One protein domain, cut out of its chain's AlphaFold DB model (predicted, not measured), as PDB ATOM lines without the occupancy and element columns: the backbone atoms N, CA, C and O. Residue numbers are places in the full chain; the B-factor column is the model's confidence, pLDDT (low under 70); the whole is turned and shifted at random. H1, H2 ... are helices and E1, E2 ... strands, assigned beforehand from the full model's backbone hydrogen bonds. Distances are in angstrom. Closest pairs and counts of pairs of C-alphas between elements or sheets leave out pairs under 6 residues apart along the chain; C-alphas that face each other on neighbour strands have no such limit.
ATOM      1  N   ALA A 712     210.934 181.780 181.420       43.09
ATOM      2  CA  ALA A 712     209.757 182.204 182.162       43.09
ATOM      3  C   ALA A 712     208.683 181.129 182.003       43.09
ATOM      4  O   ALA A 712     208.364 180.734 180.882       43.09
ATOM      5  N   ARG A 713     208.147 180.626 183.120       47.72
ATOM      6  CA  ARG A 713     207.129 179.578 183.055       47.72
ATOM      7  C   ARG A 713     205.878 180.185 182.438       47.72
ATOM      8  O   ARG A 713     205.208 180.992 183.083       47.72
ATOM      9  N   ILE A 714     205.607 179.804 181.193       48.97
ATOM     10  CA  ILE A 714     204.345 180.084 180.521       48.97
ATOM     11  C   ILE A 714     203.284 179.286 181.276       48.97
ATOM     12  O   ILE A 714     203.323 178.057 181.328       48.97
ATOM     13  N   VAL A 715     202.382 180.001 181.933       58.69
ATOM     14  CA  VAL A 715     201.229 179.451 182.637       58.69
ATOM     15  C   VAL A 715     200.009 179.881 181.848       58.69
ATOM     16  O   VAL A 715     199.697 181.067 181.790       58.69
ATOM     17  N   ILE A 716     199.326 178.927 181.223       76.00
ATOM     18  CA  ILE A 716     198.054 179.207 180.560       76.00
ATOM     19  C   ILE A 716     197.019 179.488 181.651       76.00
ATOM     20  O   ILE A 716     196.825 178.675 182.557       76.00
ATOM     21  N   ALA A 717     196.379 180.650 181.574       80.62
ATOM     22  CA  ALA A 717     195.266 181.025 182.428       80.62
ATOM     23  C   ALA A 717     193.979 181.066 181.601       80.62
ATOM     24  O   ALA A 717     193.975 181.489 180.448       80.62
ATOM     25  N   TYR A 718     192.884 180.624 182.209       83.19
ATOM     26  CA  TYR A 718     191.583 180.475 181.571       83.19
ATOM     27  C   TYR A 718     190.628 181.515 182.145       83.19
ATOM     28  O   TYR A 718     190.441 181.584 183.361       83.19
ATOM     29  N   LYS A 719     190.052 182.345 181.279       86.06
ATOM     30  CA  LYS A 719     189.164 183.453 181.632       86.06
ATOM     31  C   LYS A 719     187.743 183.074 181.244       86.06
ATOM     32  O   LYS A 719     187.454 182.903 180.064       86.06
ATOM     33  N   VAL A 720     186.856 182.958 182.227       84.56
ATOM     34  CA  VAL A 720     185.420 182.858 181.951       84.56
ATOM     35  C   VAL A 720     184.906 184.261 181.645       84.56
ATOM     36  O   VAL A 720     185.172 185.190 182.406       84.56
ATOM     37  N   ILE A 721     184.224 184.402 180.510       82.69
ATOM     38  CA  ILE A 721     183.644 185.643 179.995       82.69
ATOM     39  C   ILE A 721     182.137 185.437 179.884       82.69
ATOM     40  O   ILE A 721     181.680 184.505 179.222       82.69
ATOM     41  N   LYS A 722     181.369 186.324 180.516       84.69
ATOM     42  CA  LYS A 722     179.903 186.367 180.473       84.69
ATOM     43  C   LYS A 722     179.456 187.657 179.791       84.69
ATOM     44  O   LYS A 722     179.822 188.742 180.247       84.69
ATOM     45  N   THR A 723     178.671 187.536 178.721       75.44
ATOM     46  CA  THR A 723     178.131 188.676 177.962       75.44
ATOM     47  C   THR A 723     176.671 188.934 178.321       75.44
ATOM     48  O   THR A 723     175.873 188.000 178.449       75.44
ATOM     49  N   TYR A 724     176.292 190.207 178.416       68.12
ATOM     50  CA  TYR A 724     174.883 190.597 178.503       68.12
ATOM     51  C   TYR A 724     174.110 190.266 177.206       68.12
ATOM     52  O   TYR A 724     174.728 190.044 176.161       68.12
ATOM     53  N   PRO A 725     172.761 190.230 177.253       62.91
ATOM     54  CA  PRO A 725     171.922 190.353 176.064       62.91
ATOM     55  C   PRO A 725     172.198 191.669 175.320       62.91
ATOM     56  O   PRO A 725     171.994 192.750 175.871       62.91
ATOM     57  N   TYR A 726     172.607 191.580 174.054       61.28
ATOM     58  CA  TYR A 726     172.682 192.733 173.148       61.28
ATOM     59  C   TYR A 726     171.414 192.863 172.301       61.28
ATOM     60  O   TYR A 726     170.854 191.858 171.863       61.28
ATOM     61  N   ILE A 727     171.003 194.108 172.045       52.88
ATOM     62  CA  ILE A 727     169.854 194.452 171.190       52.88
ATOM     63  C   ILE A 727     170.294 194.663 169.726       52.88
ATOM     64  O   ILE A 727     169.499 194.484 168.806       52.88
ATOM     65  N   SER A 728     171.567 194.998 169.487       47.31
ATOM     66  CA  SER A 728     172.132 195.198 168.150       47.31
ATOM     67  C   SER A 728     173.588 194.720 168.058       47.31
ATOM     68  O   SER A 728     174.296 194.645 169.062       47.31
ATOM     69  N   TYR A 729     174.051 194.410 166.840       47.69
ATOM     70  CA  TYR A 729     175.455 194.053 166.575       47.69
ATOM     71  C   TYR A 729     176.417 195.244 166.746       47.69
ATOM     72  O   TYR A 729     177.589 195.033 167.036       47.69
ATOM     73  N   GLU A 730     175.937 196.480 166.581       51.38
ATOM     74  CA  GLU A 730     176.764 197.698 166.604       51.38
ATOM     75  C   GLU A 730     177.112 198.160 168.032       51.38
ATOM     76  O   GLU A 730     178.078 198.892 168.228       51.38
ATOM     77  N   GLU A 731     176.375 197.700 169.048       49.28
ATOM     78  CA  GLU A 731     176.648 197.990 170.467       49.28
ATOM     79  C   GLU A 731     177.478 196.897 171.171       49.28
ATOM     80  O   GLU A 731     177.866 197.063 172.330       49.28
ATOM     81  N   ALA A 732     177.747 195.777 170.489       50.84
ATOM     82  CA  ALA A 732     178.293 194.566 171.102       50.84
ATOM     83  C   ALA A 732     179.816 194.588 171.341       50.84
ATOM     84  O   ALA A 732     180.297 193.866 172.212       50.84
ATOM     85  N   GLU A 733     180.587 195.395 170.601       46.25
ATOM     86  CA  GLU A 733     182.061 195.365 170.673       46.25
ATOM     87  C   GLU A 733     182.650 196.118 171.884       46.25
ATOM     88  O   GLU A 733     183.737 195.774 172.345       46.25
ATOM     89  N   GLU A 734     181.954 197.123 172.432       42.47
ATOM     90  CA  GLU A 734     182.505 197.994 173.488       42.47
ATOM     91  C   GLU A 734     182.017 197.687 174.917       42.47
ATOM     92  O   GLU A 734     182.598 198.205 175.876       42.47
ATOM     93  N   ARG A 735     180.897 196.966 175.105       46.91
ATOM     94  CA  ARG A 735     180.083 197.140 176.328       46.91
ATOM     95  C   ARG A 735     179.729 195.864 177.090       46.91
ATOM     96  O   ARG A 735     178.995 195.003 176.622       46.91
ATOM     97  N   TYR A 736     180.172 195.862 178.349       53.84
ATOM     98  CA  TYR A 736     179.754 195.002 179.462       53.84
ATOM     99  C   TYR A 736     180.102 193.503 179.355       53.84
ATOM    100  O   TYR A 736     179.273 192.658 179.023       53.84
ATOM    101  N   VAL A 737     181.316 193.172 179.803       57.22
ATOM    102  CA  VAL A 737     181.606 191.888 180.464       57.22
ATOM    103  C   VAL A 737     181.332 192.073 181.960       57.22
ATOM    104  O   VAL A 737     181.849 193.018 182.555       57.22
ATOM    105  N   GLU A 738     180.495 191.224 182.562       54.41
ATOM    106  CA  GLU A 738     180.071 191.385 183.970       54.41
ATOM    107  C   GLU A 738     180.994 190.663 184.962       54.41
ATOM    108  O   GLU A 738     181.347 191.203 186.011       54.41
ATOM    109  N   GLU A 739     181.397 189.436 184.626       58.56
ATOM    110  CA  GLU A 739     182.169 188.549 185.495       58.56
ATOM    111  C   GLU A 739     183.407 188.049 184.742       58.56
ATOM    112  O   GLU A 739     183.295 187.302 183.773       58.56
ATOM    113  N   GLU A 740     184.594 188.458 185.203       64.12
ATOM    114  CA  GLU A 740     185.887 187.956 184.726       64.12
ATOM    115  C   GLU A 740     186.540 187.074 185.796       64.12
ATOM    116  O   GLU A 740     187.368 187.540 186.585       64.12
ATOM    117  N   GLN A 741     186.178 185.788 185.848       76.00
ATOM    118  CA  GLN A 741     186.847 184.854 186.757       76.00
ATOM    119  C   GLN A 741     187.976 184.094 186.046       76.00
ATOM    120  O   GLN A 741     187.771 183.417 185.038       76.00
ATOM    121  N   ILE A 742     189.184 184.218 186.606       78.88
ATOM    122  CA  ILE A 742     190.424 183.621 186.095       78.88
ATOM    123  C   ILE A 742     190.735 182.322 186.850       78.88
ATOM    124  O   ILE A 742     190.793 182.299 188.083       78.88
ATOM    125  N   PHE A 743     191.018 181.263 186.099       83.62
ATOM    126  CA  PHE A 743     191.371 179.928 186.576       83.62
ATOM    127  C   PHE A 743     192.737 179.501 186.024       83.62
ATOM    128  O   PHE A 743     193.128 179.894 184.930       83.62
ATOM    129  N   LEU A 744     193.462 178.660 186.766       82.00
ATOM    130  CA  LEU A 744     194.731 178.055 186.317       82.00
ATOM    131  C   LEU A 744     194.555 176.619 185.792       82.00
ATOM    132  O   LEU A 744     195.504 176.003 185.320       82.00
ATOM    133  N   GLU A 745     193.342 176.075 185.894       84.94
ATOM    134  CA  GLU A 745     192.986 174.719 185.483       84.94
ATOM    135  C   GLU A 745     191.800 174.809 184.521       84.94
ATOM    136  O   GLU A 745     190.737 175.312 184.896       84.94
ATOM    137  N   LYS A 746     191.993 174.319 183.290       89.25
ATOM    138  CA  LYS A 746     190.999 174.356 182.208       89.25
ATOM    139  C   LYS A 746     189.661 173.750 182.634       89.25
ATOM    140  O   LYS A 746     188.610 174.328 182.389       89.25
ATOM    141  N   GLU A 747     189.718 172.593 183.289       89.50
ATOM    142  CA  GLU A 747     188.544 171.835 183.734       89.50
ATOM    143  C   GLU A 747     187.680 172.674 184.680       89.50
ATOM    144  O   GLU A 747     186.496 172.848 184.421       89.50
ATOM    145  N   ARG A 748     188.280 173.344 185.675       87.62
ATOM    146  CA  ARG A 748     187.532 174.227 186.588       87.62
ATOM    147  C   ARG A 748     186.961 175.469 185.906       87.62
ATOM    148  O   ARG A 748     185.922 175.957 186.339       87.62
ATOM    149  N   ALA A 749     187.632 175.989 184.877       89.75
ATOM    150  CA  ALA A 749     187.116 177.102 184.084       89.75
ATOM    151  C   ALA A 749     185.872 176.677 183.290       89.75
ATOM    152  O   ALA A 749     184.853 177.362 183.330       89.75
ATOM    153  N   ASN A 750     185.943 175.510 182.644       93.00
ATOM    154  CA  ASN A 750     184.835 174.871 181.942       93.00
ATOM    155  C   ASN A 750     183.662 174.546 182.890       93.00
ATOM    156  O   ASN A 750     182.536 174.945 182.605       93.00
ATOM    157  N   ASP A 751     183.920 173.896 184.029       91.88
ATOM    158  CA  ASP A 751     182.908 173.557 185.044       91.88
ATOM    159  C   ASP A 751     182.202 174.811 185.578       91.88
ATOM    160  O   ASP A 751     180.978 174.845 185.716       91.88
ATOM    161  N   HIS A 752     182.968 175.868 185.869       90.19
ATOM    162  CA  HIS A 752     182.421 177.134 186.349       90.19
ATOM    163  C   HIS A 752     181.610 177.849 185.266       90.19
ATOM    164  O   HIS A 752     180.496 178.288 185.540       90.19
ATOM    165  N   ALA A 753     182.118 177.923 184.034       89.44
ATOM    166  CA  ALA A 753     181.396 178.503 182.907       89.44
ATOM    167  C   ALA A 753     180.089 177.754 182.619       89.44
ATOM    168  O   ALA A 753     179.058 178.386 182.395       89.44
ATOM    169  N   GLN A 754     180.091 176.422 182.721       92.19
ATOM    170  CA  GLN A 754     178.883 175.610 182.623       92.19
ATOM    171  C   GLN A 754     177.916 175.879 183.784       92.19
ATOM    172  O   GLN A 754     176.718 176.033 183.552       92.19
ATOM    173  N   ALA A 755     178.405 175.994 185.023       89.06
ATOM    174  CA  ALA A 755     177.572 176.311 186.184       89.06
ATOM    175  C   ALA A 755     176.930 177.710 186.091       89.06
ATOM    176  O   ALA A 755     175.733 177.846 186.350       89.06
ATOM    177  N   VAL A 756     177.690 178.728 185.669       86.94
ATOM    178  CA  VAL A 756     177.192 180.089 185.396       86.94
ATOM    179  C   VAL A 756     176.175 180.055 184.254       86.94
ATOM    180  O   VAL A 756     175.044 180.504 184.421       86.94
ATOM    181  N   PHE A 757     176.515 179.433 183.122       88.31
ATOM    182  CA  PHE A 757     175.624 179.340 181.965       88.31
ATOM    183  C   PHE A 757     174.313 178.599 182.256       88.31
ATOM    184  O   PHE A 757     173.282 178.925 181.665       88.31
ATOM    185  N   LEU A 758     174.319 177.597 183.142       88.50
ATOM    186  CA  LEU A 758     173.122 176.849 183.535       88.50
ATOM    187  C   LEU A 758     172.286 177.550 184.620       88.50
ATOM    188  O   LEU A 758     171.122 177.182 184.796       88.50
ATOM    189  N   ASN A 759     172.807 178.573 185.305       87.00
ATOM    190  CA  ASN A 759     172.125 179.252 186.408       87.00
ATOM    191  C   ASN A 759     170.871 180.030 185.954       87.00
ATOM    192  O   ASN A 759     170.922 181.202 185.598       87.00
ATOM    193  N   VAL A 760     169.696 179.401 186.038       77.38
ATOM    194  CA  VAL A 760     168.402 180.023 185.676       77.38
ATOM    195  C   VAL A 760     168.031 181.215 186.582       77.38
ATOM    196  O   VAL A 760     167.182 182.025 186.217       77.38
ATOM    197  N   ASN A 761     168.665 181.362 187.751       78.75
ATOM    198  CA  ASN A 761     168.429 182.486 188.662       78.75
ATOM    199  C   ASN A 761     169.321 183.708 188.395       78.75
ATOM    200  O   ASN A 761     169.205 184.692 189.126       78.75
ATOM    201  N   ASP A 762     170.186 183.662 187.378       76.88
ATOM    202  CA  ASP A 762     171.067 184.771 187.014       76.88
ATOM    203  C   ASP A 762     170.268 186.074 186.765       76.88
ATOM    204  O   ASP A 762     169.273 186.049 186.025       76.88
ATOM    205  N   PRO A 763     170.652 187.216 187.373       69.81
ATOM    206  CA  PRO A 763     169.954 188.485 187.178       69.81
ATOM    207  C   PRO A 763     169.939 188.942 185.712       69.81
ATOM    208  O   PRO A 763     168.951 189.544 185.297       69.81
ATOM    209  N   VAL A 764     170.963 188.613 184.920       69.56
ATOM    210  CA  VAL A 764     171.052 188.944 183.492       69.56
ATOM    211  C   VAL A 764     170.031 188.139 182.692       69.56
ATOM    212  O   VAL A 764     169.255 188.700 181.918       69.56
ATOM    213  N   LEU A 765     169.932 186.831 182.948       72.56
ATOM    214  CA  LEU A 765     168.917 185.969 182.329       72.56
ATOM    215  C   LEU A 765     167.491 186.342 182.769       72.56
ATOM    216  O   LEU A 765     166.547 186.188 181.997       72.56
ATOM    217  N   ARG A 766     167.327 186.886 183.981       72.25
ATOM    218  CA  ARG A 766     166.065 187.462 184.481       72.25
ATOM    219  C   ARG A 766     165.737 188.848 183.920       72.25
ATOM    220  O   ARG A 766     164.599 189.289 184.081       72.25
ATOM    221  N   GLN A 767     166.691 189.544 183.306       68.31
ATOM    222  CA  GLN A 767     166.434 190.761 182.535       68.31
ATOM    223  C   GLN A 767     166.073 190.388 181.092       68.31
ATOM    224  O   GLN A 767     164.968 190.712 180.668       68.31
ATOM    225  N   ALA A 768     166.910 189.593 180.416       65.50
ATOM    226  CA  ALA A 768     166.662 189.115 179.050       65.50
ATOM    227  C   ALA A 768     165.342 188.333 178.909       65.50
ATOM    228  O   ALA A 768     164.596 188.484 177.944       65.50
ATOM    229  N   GLY A 769     165.035 187.498 179.909       61.91
ATOM    230  CA  GLY A 769     163.858 186.627 179.967       61.91
ATOM    231  C   GLY A 769     162.541 187.303 180.369       61.91
ATOM    232  O   GLY A 769     161.552 186.603 180.598       61.91
ATOM    233  N   LYS A 770     162.480 188.636 180.524       71.25
ATOM    234  CA  LYS A 770     161.248 189.337 180.945       71.25
ATOM    235  C   LYS A 770     160.226 189.426 179.809       71.25
ATOM    236  O   LYS A 770     160.121 190.427 179.112       71.25
ATOM    237  N   GLY A 771     159.433 188.367 179.668       63.53
ATOM    238  CA  GLY A 771     158.375 188.256 178.658       63.53
ATOM    239  C   GLY A 771     158.827 187.617 177.343       63.53
ATOM    240  O   GLY A 771     157.994 187.388 176.470       63.53
ATOM    241  N   SER A 772     160.111 187.276 177.215       73.50
ATOM    242  CA  SER A 772     160.651 186.514 176.091       73.50
ATOM    243  C   SER A 772     160.675 185.008 176.392       73.50
ATOM    244  O   SER A 772     160.797 184.574 177.540       73.50
ATOM    245  N   GLN A 773     160.552 184.187 175.350       80.38
ATOM    246  CA  GLN A 773     160.744 182.736 175.429       80.38
ATOM    247  C   GLN A 773     162.138 182.366 174.915       80.38
ATOM    248  O   GLN A 773     162.682 183.027 174.034       80.38
ATOM    249  N   LEU A 774     162.731 181.297 175.445       83.88
ATOM    250  CA  LEU A 774     164.030 180.801 174.986       83.88
ATOM    251  C   LEU A 774     163.884 180.169 173.586       83.88
ATOM    252  O   LEU A 774     163.291 179.102 173.451       83.88
ATOM    253  N   LYS A 775     164.420 180.833 172.553       87.88
ATOM    254  CA  LYS A 775     164.332 180.446 171.129       87.88
ATOM    255  C   LYS A 775     165.403 179.416 170.749       87.88
ATOM    256  O   LYS A 775     165.135 178.514 169.960       87.88
ATOM    257  N   LYS A 776     166.609 179.537 171.315       87.44
ATOM    258  CA  LYS A 776     167.743 178.620 171.107       87.44
ATOM    259  C   LYS A 776     168.592 178.531 172.375       87.44
ATOM    260  O   LYS A 776     168.837 179.546 173.024       87.44
ATOM    261  N   LEU A 777     169.095 177.339 172.683       90.38
ATOM    262  CA  LEU A 777     170.175 177.129 173.644       90.38
ATOM    263  C   LEU A 777     171.222 176.229 172.992       90.38
ATOM    264  O   LEU A 777     170.903 175.121 172.566       90.38
ATOM    265  N   THR A 778     172.460 176.708 172.927       91.56
ATOM    266  CA  THR A 778     173.614 175.968 172.404       91.56
ATOM    267  C   THR A 778     174.661 175.888 173.508       91.56
ATOM    268  O   THR A 778     174.910 176.879 174.189       91.56
ATOM    269  N   MET A 779     175.271 174.722 173.699       92.62
ATOM    270  CA  MET A 779     176.312 174.497 174.704       92.62
ATOM    271  C   MET A 779     177.304 173.486 174.131       92.62
ATOM    272  O   MET A 779     176.929 172.342 173.879       92.62
ATOM    273  N   ILE A 780     178.531 173.925 173.853       92.88
ATOM    274  CA  ILE A 780     179.539 173.166 173.107       92.88
ATOM    275  C   ILE A 780     180.873 173.240 173.857       92.88
ATOM    276  O   ILE A 780     181.263 174.292 174.355       92.88
ATOM    277  N   PHE A 781     181.604 172.128 173.901       90.88
ATOM    278  CA  PHE A 781     183.037 172.150 174.189       90.88
ATOM    279  C   PHE A 781     183.760 172.227 172.847       90.88
ATOM    280  O   PHE A 781     183.726 171.285 172.059       90.88
ATOM    281  N   ASN A 782     184.323 173.390 172.533       87.12
ATOM    282  CA  ASN A 782     184.833 173.704 171.207       87.12
ATOM    283  C   ASN A 782     186.187 173.012 170.993       87.12
ATOM    284  O   ASN A 782     187.227 173.529 171.392       87.12
ATOM    285  N   GLU A 783     186.177 171.831 170.369       86.38
ATOM    286  CA  GLU A 783     187.372 171.009 170.105       86.38
ATOM    287  C   GLU A 783     188.483 171.774 169.367       86.38
ATOM    288  O   GLU A 783     189.659 171.519 169.602       86.38
ATOM    289  N   LYS A 784     188.133 172.765 168.532       85.56
ATOM    290  CA  LYS A 784     189.097 173.623 167.815       85.56
ATOM    291  C   LYS A 784     189.769 174.673 168.709       85.56
ATOM    292  O   LYS A 784     190.752 175.277 168.294       85.56
ATOM    293  N   ARG A 785     189.231 174.905 169.908       81.06
ATOM    294  CA  ARG A 785     189.812 175.708 170.997       81.06
ATOM    295  C   ARG A 785     190.202 174.776 172.152       81.06
ATOM    296  O   ARG A 785     189.781 174.983 173.284       81.06
ATOM    297  N   ASP A 786     190.883 173.674 171.834       84.94
ATOM    298  CA  ASP A 786     191.302 172.602 172.753       84.94
ATOM    299  C   ASP A 786     190.194 172.028 173.662       84.94
ATOM    300  O   ASP A 786     190.472 171.451 174.715       84.94
ATOM    301  N   GLY A 787     188.916 172.171 173.298       87.12
ATOM    302  CA  GLY A 787     187.768 171.761 174.112       87.12
ATOM    303  C   GLY A 787     187.428 172.735 175.248       87.12
ATOM    304  O   GLY A 787     187.078 172.293 176.349       87.12
ATOM    305  N   LEU A 788     187.587 174.042 175.030       91.50
ATOM    306  CA  LEU A 788     187.071 175.097 175.910       91.50
ATOM    307  C   LEU A 788     185.548 175.241 175.783       91.50
ATOM    308  O   LEU A 788     184.978 174.996 174.720       91.50
ATOM    309  N   PHE A 789     184.880 175.597 176.877       93.00
ATOM    310  CA  PHE A 789     183.423 175.729 176.924       93.00
ATOM    311  C   PHE A 789     182.939 177.014 176.231       93.00
ATOM    312  O   PHE A 789     183.412 178.111 176.525       93.00
ATOM    313  N   GLU A 790     181.958 176.876 175.343       91.25
ATOM    314  CA  GLU A 790     181.339 177.960 174.584       91.25
ATOM    315  C   GLU A 790     179.823 177.720 174.503       91.25
ATOM    316  O   GLU A 790     179.362 176.691 174.000       91.25
ATOM    317  N   ALA A 791     179.028 178.648 175.037       90.88
ATOM    318  CA  ALA A 791     177.585 178.470 175.144       90.88
ATOM    319  C   ALA A 791     176.798 179.774 174.952       90.88
ATOM    320  O   ALA A 791     177.216 180.856 175.361       90.88
ATOM    321  N   GLU A 792     175.619 179.667 174.343       90.56
ATOM    322  CA  GLU A 792     174.738 180.785 174.001       90.56
ATOM    323  C   GLU A 792     173.267 180.457 174.296       90.56
ATOM    324  O   GLU A 792     172.787 179.342 174.078       90.56
ATOM    325  N   ARG A 793     172.528 181.462 174.767       87.75
ATOM    326  CA  ARG A 793     171.066 181.475 174.849       87.75
ATOM    327  C   ARG A 793     170.571 182.612 173.968       87.75
ATOM    328  O   ARG A 793     170.985 183.749 174.174       87.75
ATOM    329  N   VAL A 794     169.692 182.305 173.021       85.50
ATOM    330  CA  VAL A 794     168.997 183.301 172.194       85.50
ATOM    331  C   VAL A 794     167.529 183.290 172.589       85.50
ATOM    332  O   VAL A 794     166.890 182.232 172.595       85.50
ATOM    333  N   PHE A 795     167.000 184.453 172.937       86.88
ATOM    334  CA  PHE A 795     165.616 184.634 173.360       86.88
ATOM    335  C   PHE A 795     164.715 185.066 172.182       86.88
ATOM    336  O   PHE A 795     165.175 185.279 171.060       86.88
ATOM    337  N   SER A 796     163.398 185.134 172.391       85.19
ATOM    338  CA  SER A 796     162.418 185.450 171.337       85.19
ATOM    339  C   SER A 796     162.388 186.930 170.937       85.19
ATOM    340  O   SER A 796     161.861 187.255 169.882       85.19
ATOM    341  N   ASN A 797     162.964 187.802 171.768       81.88
ATOM    342  CA  ASN A 797     163.345 189.192 171.488       81.88
ATOM    343  C   ASN A 797     164.719 189.301 170.791       81.88
ATOM    344  O   ASN A 797     165.281 190.384 170.716       81.88
ATOM    345  N   GLU A 798     165.266 188.181 170.307       80.94
ATOM    346  CA  GLU A 798     166.535 188.036 169.565       80.94
ATOM    347  C   GLU A 798     167.817 188.361 170.353       80.94
ATOM    348  O   GLU A 798     168.905 187.957 169.942       80.94
ATOM    349  N   GLU A 799     167.678 188.945 171.543       81.69
ATOM    350  CA  GLU A 799     168.722 189.082 172.555       81.69
ATOM    351  C   GLU A 799     169.498 187.774 172.788       81.69
ATOM    352  O   GLU A 799     168.924 186.701 173.029       81.69
ATOM    353  N   LYS A 800     170.832 187.885 172.762       82.75
ATOM    354  CA  LYS A 800     171.774 186.774 172.933       82.75
ATOM    355  C   LYS A 800     172.649 186.965 174.172       82.75
ATOM    356  O   LYS A 800     173.487 187.857 174.203       82.75
ATOM    357  N   HIS A 801     172.513 186.067 175.145       83.88
ATOM    358  CA  HIS A 801     173.427 185.927 176.284       83.88
ATOM    359  C   HIS A 801     174.423 184.800 176.002       83.88
ATOM    360  O   HIS A 801     174.004 183.685 175.673       83.88
ATOM    361  N   SER A 802     175.724 185.042 176.170       86.19
ATOM    362  CA  SER A 802     176.755 184.021 175.957       86.19
ATOM    363  C   SER A 802     177.728 183.902 177.125       86.19
ATOM    364  O   SER A 802     177.992 184.868 177.838       86.19
ATOM    365  N   VAL A 803     178.235 182.687 177.332       88.56
ATOM    366  CA  VAL A 803     179.302 182.389 178.288       88.56
ATOM    367  C   VAL A 803     180.374 181.595 177.556       88.56
ATOM    368  O   VAL A 803     180.088 180.552 176.966       88.56
ATOM    369  N   ILE A 804     181.598 182.110 177.574       89.12
ATOM    370  CA  ILE A 804     182.728 181.596 176.800       89.12
ATOM    371  C   ILE A 804     183.933 181.498 177.731       89.12
ATOM    372  O   ILE A 804     184.215 182.429 178.484       89.12
ATOM    373  N   VAL A 805     184.656 180.383 177.683       89.38
ATOM    374  CA  VAL A 805     185.978 180.271 178.302       89.38
ATOM    375  C   VAL A 805     187.019 180.606 177.251       89.38
ATOM    376  O   VAL A 805     187.149 179.901 176.252       89.38
ATOM    377  N   ASP A 806     187.768 181.674 177.491       88.06
ATOM    378  CA  ASP A 806     188.972 181.981 176.732       88.06
ATOM    379  C   ASP A 806     190.229 181.544 177.489       88.06
ATOM    380  O   ASP A 806     190.183 181.238 178.685       88.06
ATOM    381  N   PHE A 807     191.367 181.539 176.803       81.31
ATOM    382  CA  PHE A 807     192.669 181.272 177.401       81.31
ATOM    383  C   PHE A 807     193.685 182.335 176.992       81.31
ATOM    384  O   PHE A 807     193.628 182.894 175.901       81.31
ATOM    385  N   TYR A 808     194.628 182.623 177.883       74.38
ATOM    386  CA  TYR A 808     195.713 183.554 177.616       74.38
ATOM    387  C   TYR A 808     197.000 183.096 178.305       74.38
ATOM    388  O   TYR A 808     196.990 182.537 179.407       74.38
ATOM    389  N   GLU A 809     198.130 183.316 177.640       65.69
ATOM    390  CA  GLU A 809     199.440 182.915 178.146       65.69
ATOM    391  C   GLU A 809     199.982 183.932 179.157       65.69
ATOM    392  O   GLU A 809     200.153 185.114 178.860       65.69
ATOM    393  N   MET A 810     200.298 183.467 180.367       57.50
ATOM    394  CA  MET A 810     200.916 184.280 181.412       57.50
ATOM    395  C   MET A 810     202.396 183.941 181.561       57.50
ATOM    396  O   MET A 810     202.746 182.814 181.907       57.50
ATOM    397  N   GLN A 811     203.285 184.921 181.401       50.75
ATOM    398  CA  GLN A 811     204.701 184.740 181.732       50.75
ATOM    399  C   GLN A 811     204.924 184.925 183.239       50.75
ATOM    400  O   GLN A 811     205.021 186.047 183.739       50.75
ATOM    401  N   VAL A 812     205.039 183.822 183.984       45.31
ATOM    402  CA  VAL A 812     205.315 183.864 185.428       45.31
ATOM    403  C   VAL A 812     206.823 183.958 185.670       45.31
ATOM    404  O   VAL A 812     207.519 182.961 185.866       45.31
ATOM    405  N   GLY A 813     207.336 185.189 185.651       39.59
ATOM    406  CA  GLY A 813     208.707 185.513 186.049       39.59
ATOM    407  C   GLY A 813     208.855 185.727 187.562       39.59
ATOM    408  O   GLY A 813     208.014 186.361 188.199       39.59
ATOM    409  N   HIS A 814     209.967 185.271 188.148       35.56
ATOM    410  CA  HIS A 814     210.388 185.661 189.503       35.56
ATOM    411  C   HIS A 814     210.977 187.085 189.502       35.56
ATOM    412  O   HIS A 814     212.180 187.291 189.654       35.56
ATOM    413  N   VAL A 815     210.116 188.088 189.317       41.03
ATOM    414  CA  VAL A 815     210.515 189.501 189.346       41.03
ATOM    415  C   VAL A 815     210.515 190.004 190.788       41.03
ATOM    416  O   VAL A 815     209.466 190.295 191.362       41.03
ATOM    417  N   GLN A 816     211.698 190.122 191.392       40.16
ATOM    418  CA  GLN A 816     211.819 190.719 192.722       40.16
ATOM    419  C   GLN A 816     211.443 192.218 192.689       40.16
ATOM    420  O   GLN A 816     211.910 192.940 191.805       40.16
TER     421      GLN A 816
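Overview. This is residues 712 to 816 of the 1230 residues of an uncharacterized protein of Magnaporthe grisea (UniProt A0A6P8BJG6). A twisted sheet of five antiparallel strands has helix H1 laid along one face, while the paired strands E1 and E5 run on past the other strands as a two-stranded ribbon that makes much of the length. Short H2 only grazes the sheet. The printed part has 105 residues, in the order E1 E2 H1 H2 E3 E4 E5; the sheet's order is E2 E1 E5 E4 E3, and the class is mixed, helices and strands. The outline is a rod spanning 54 by 26 by 25 A, only just loose, close to compact, with a radius of gyration of the C-alphas of 15.6 A.

Arrangement. E1, residues 713 to 726, and E5, residues 800 to 812, are antiparallel at 161 degrees, with N 719 and O 806 2.8 A apart, within hydrogen-bond range. Edge strand E2, residues 737 to 743, forms a hairpin with E1, with N 718 and O 743 at 2.8 A. E4, residues 788 to 795, forms hairpins with E5, N 793 to O 801 being 2.8 A, and with edge strand E3, residues 774 to 782, N 778 to O 792 being 2.9 A. E3, E4 and E5 make a meander, each strand the antiparallel neighbour of the one before. H1, residues 746 to 758, makes two layers with the sheet, a helix on one face, at a height over the sheet of 7.3 A. It lies over E5 and along the strands, at 20 degrees on the local plane; their closest C-alphas, Phe 757 and Val 803, are 6.0 A apart. In H1 every O i to N i+4 pair is within hydrogen-bond range. H2, residues 765 to 768, is apart from H1.

Along the chain. E1 begins at C-alpha 713 (207.129, 179.578, 183.055) and measures 38.2 A; E5 measures 35.9 A and ends at C-alpha 812 (205.315, 183.864, 185.428). H1 measures 18.1 A.

Size, cuts and confidence. The C-alphas farthest apart, of Gly 771 and Gln 816, are 55.3 A apart. The printed part has no cut and no long link. Its mean pLDDT is 74.7, with residues 724 to 740 and 809 to 816 among those under 70.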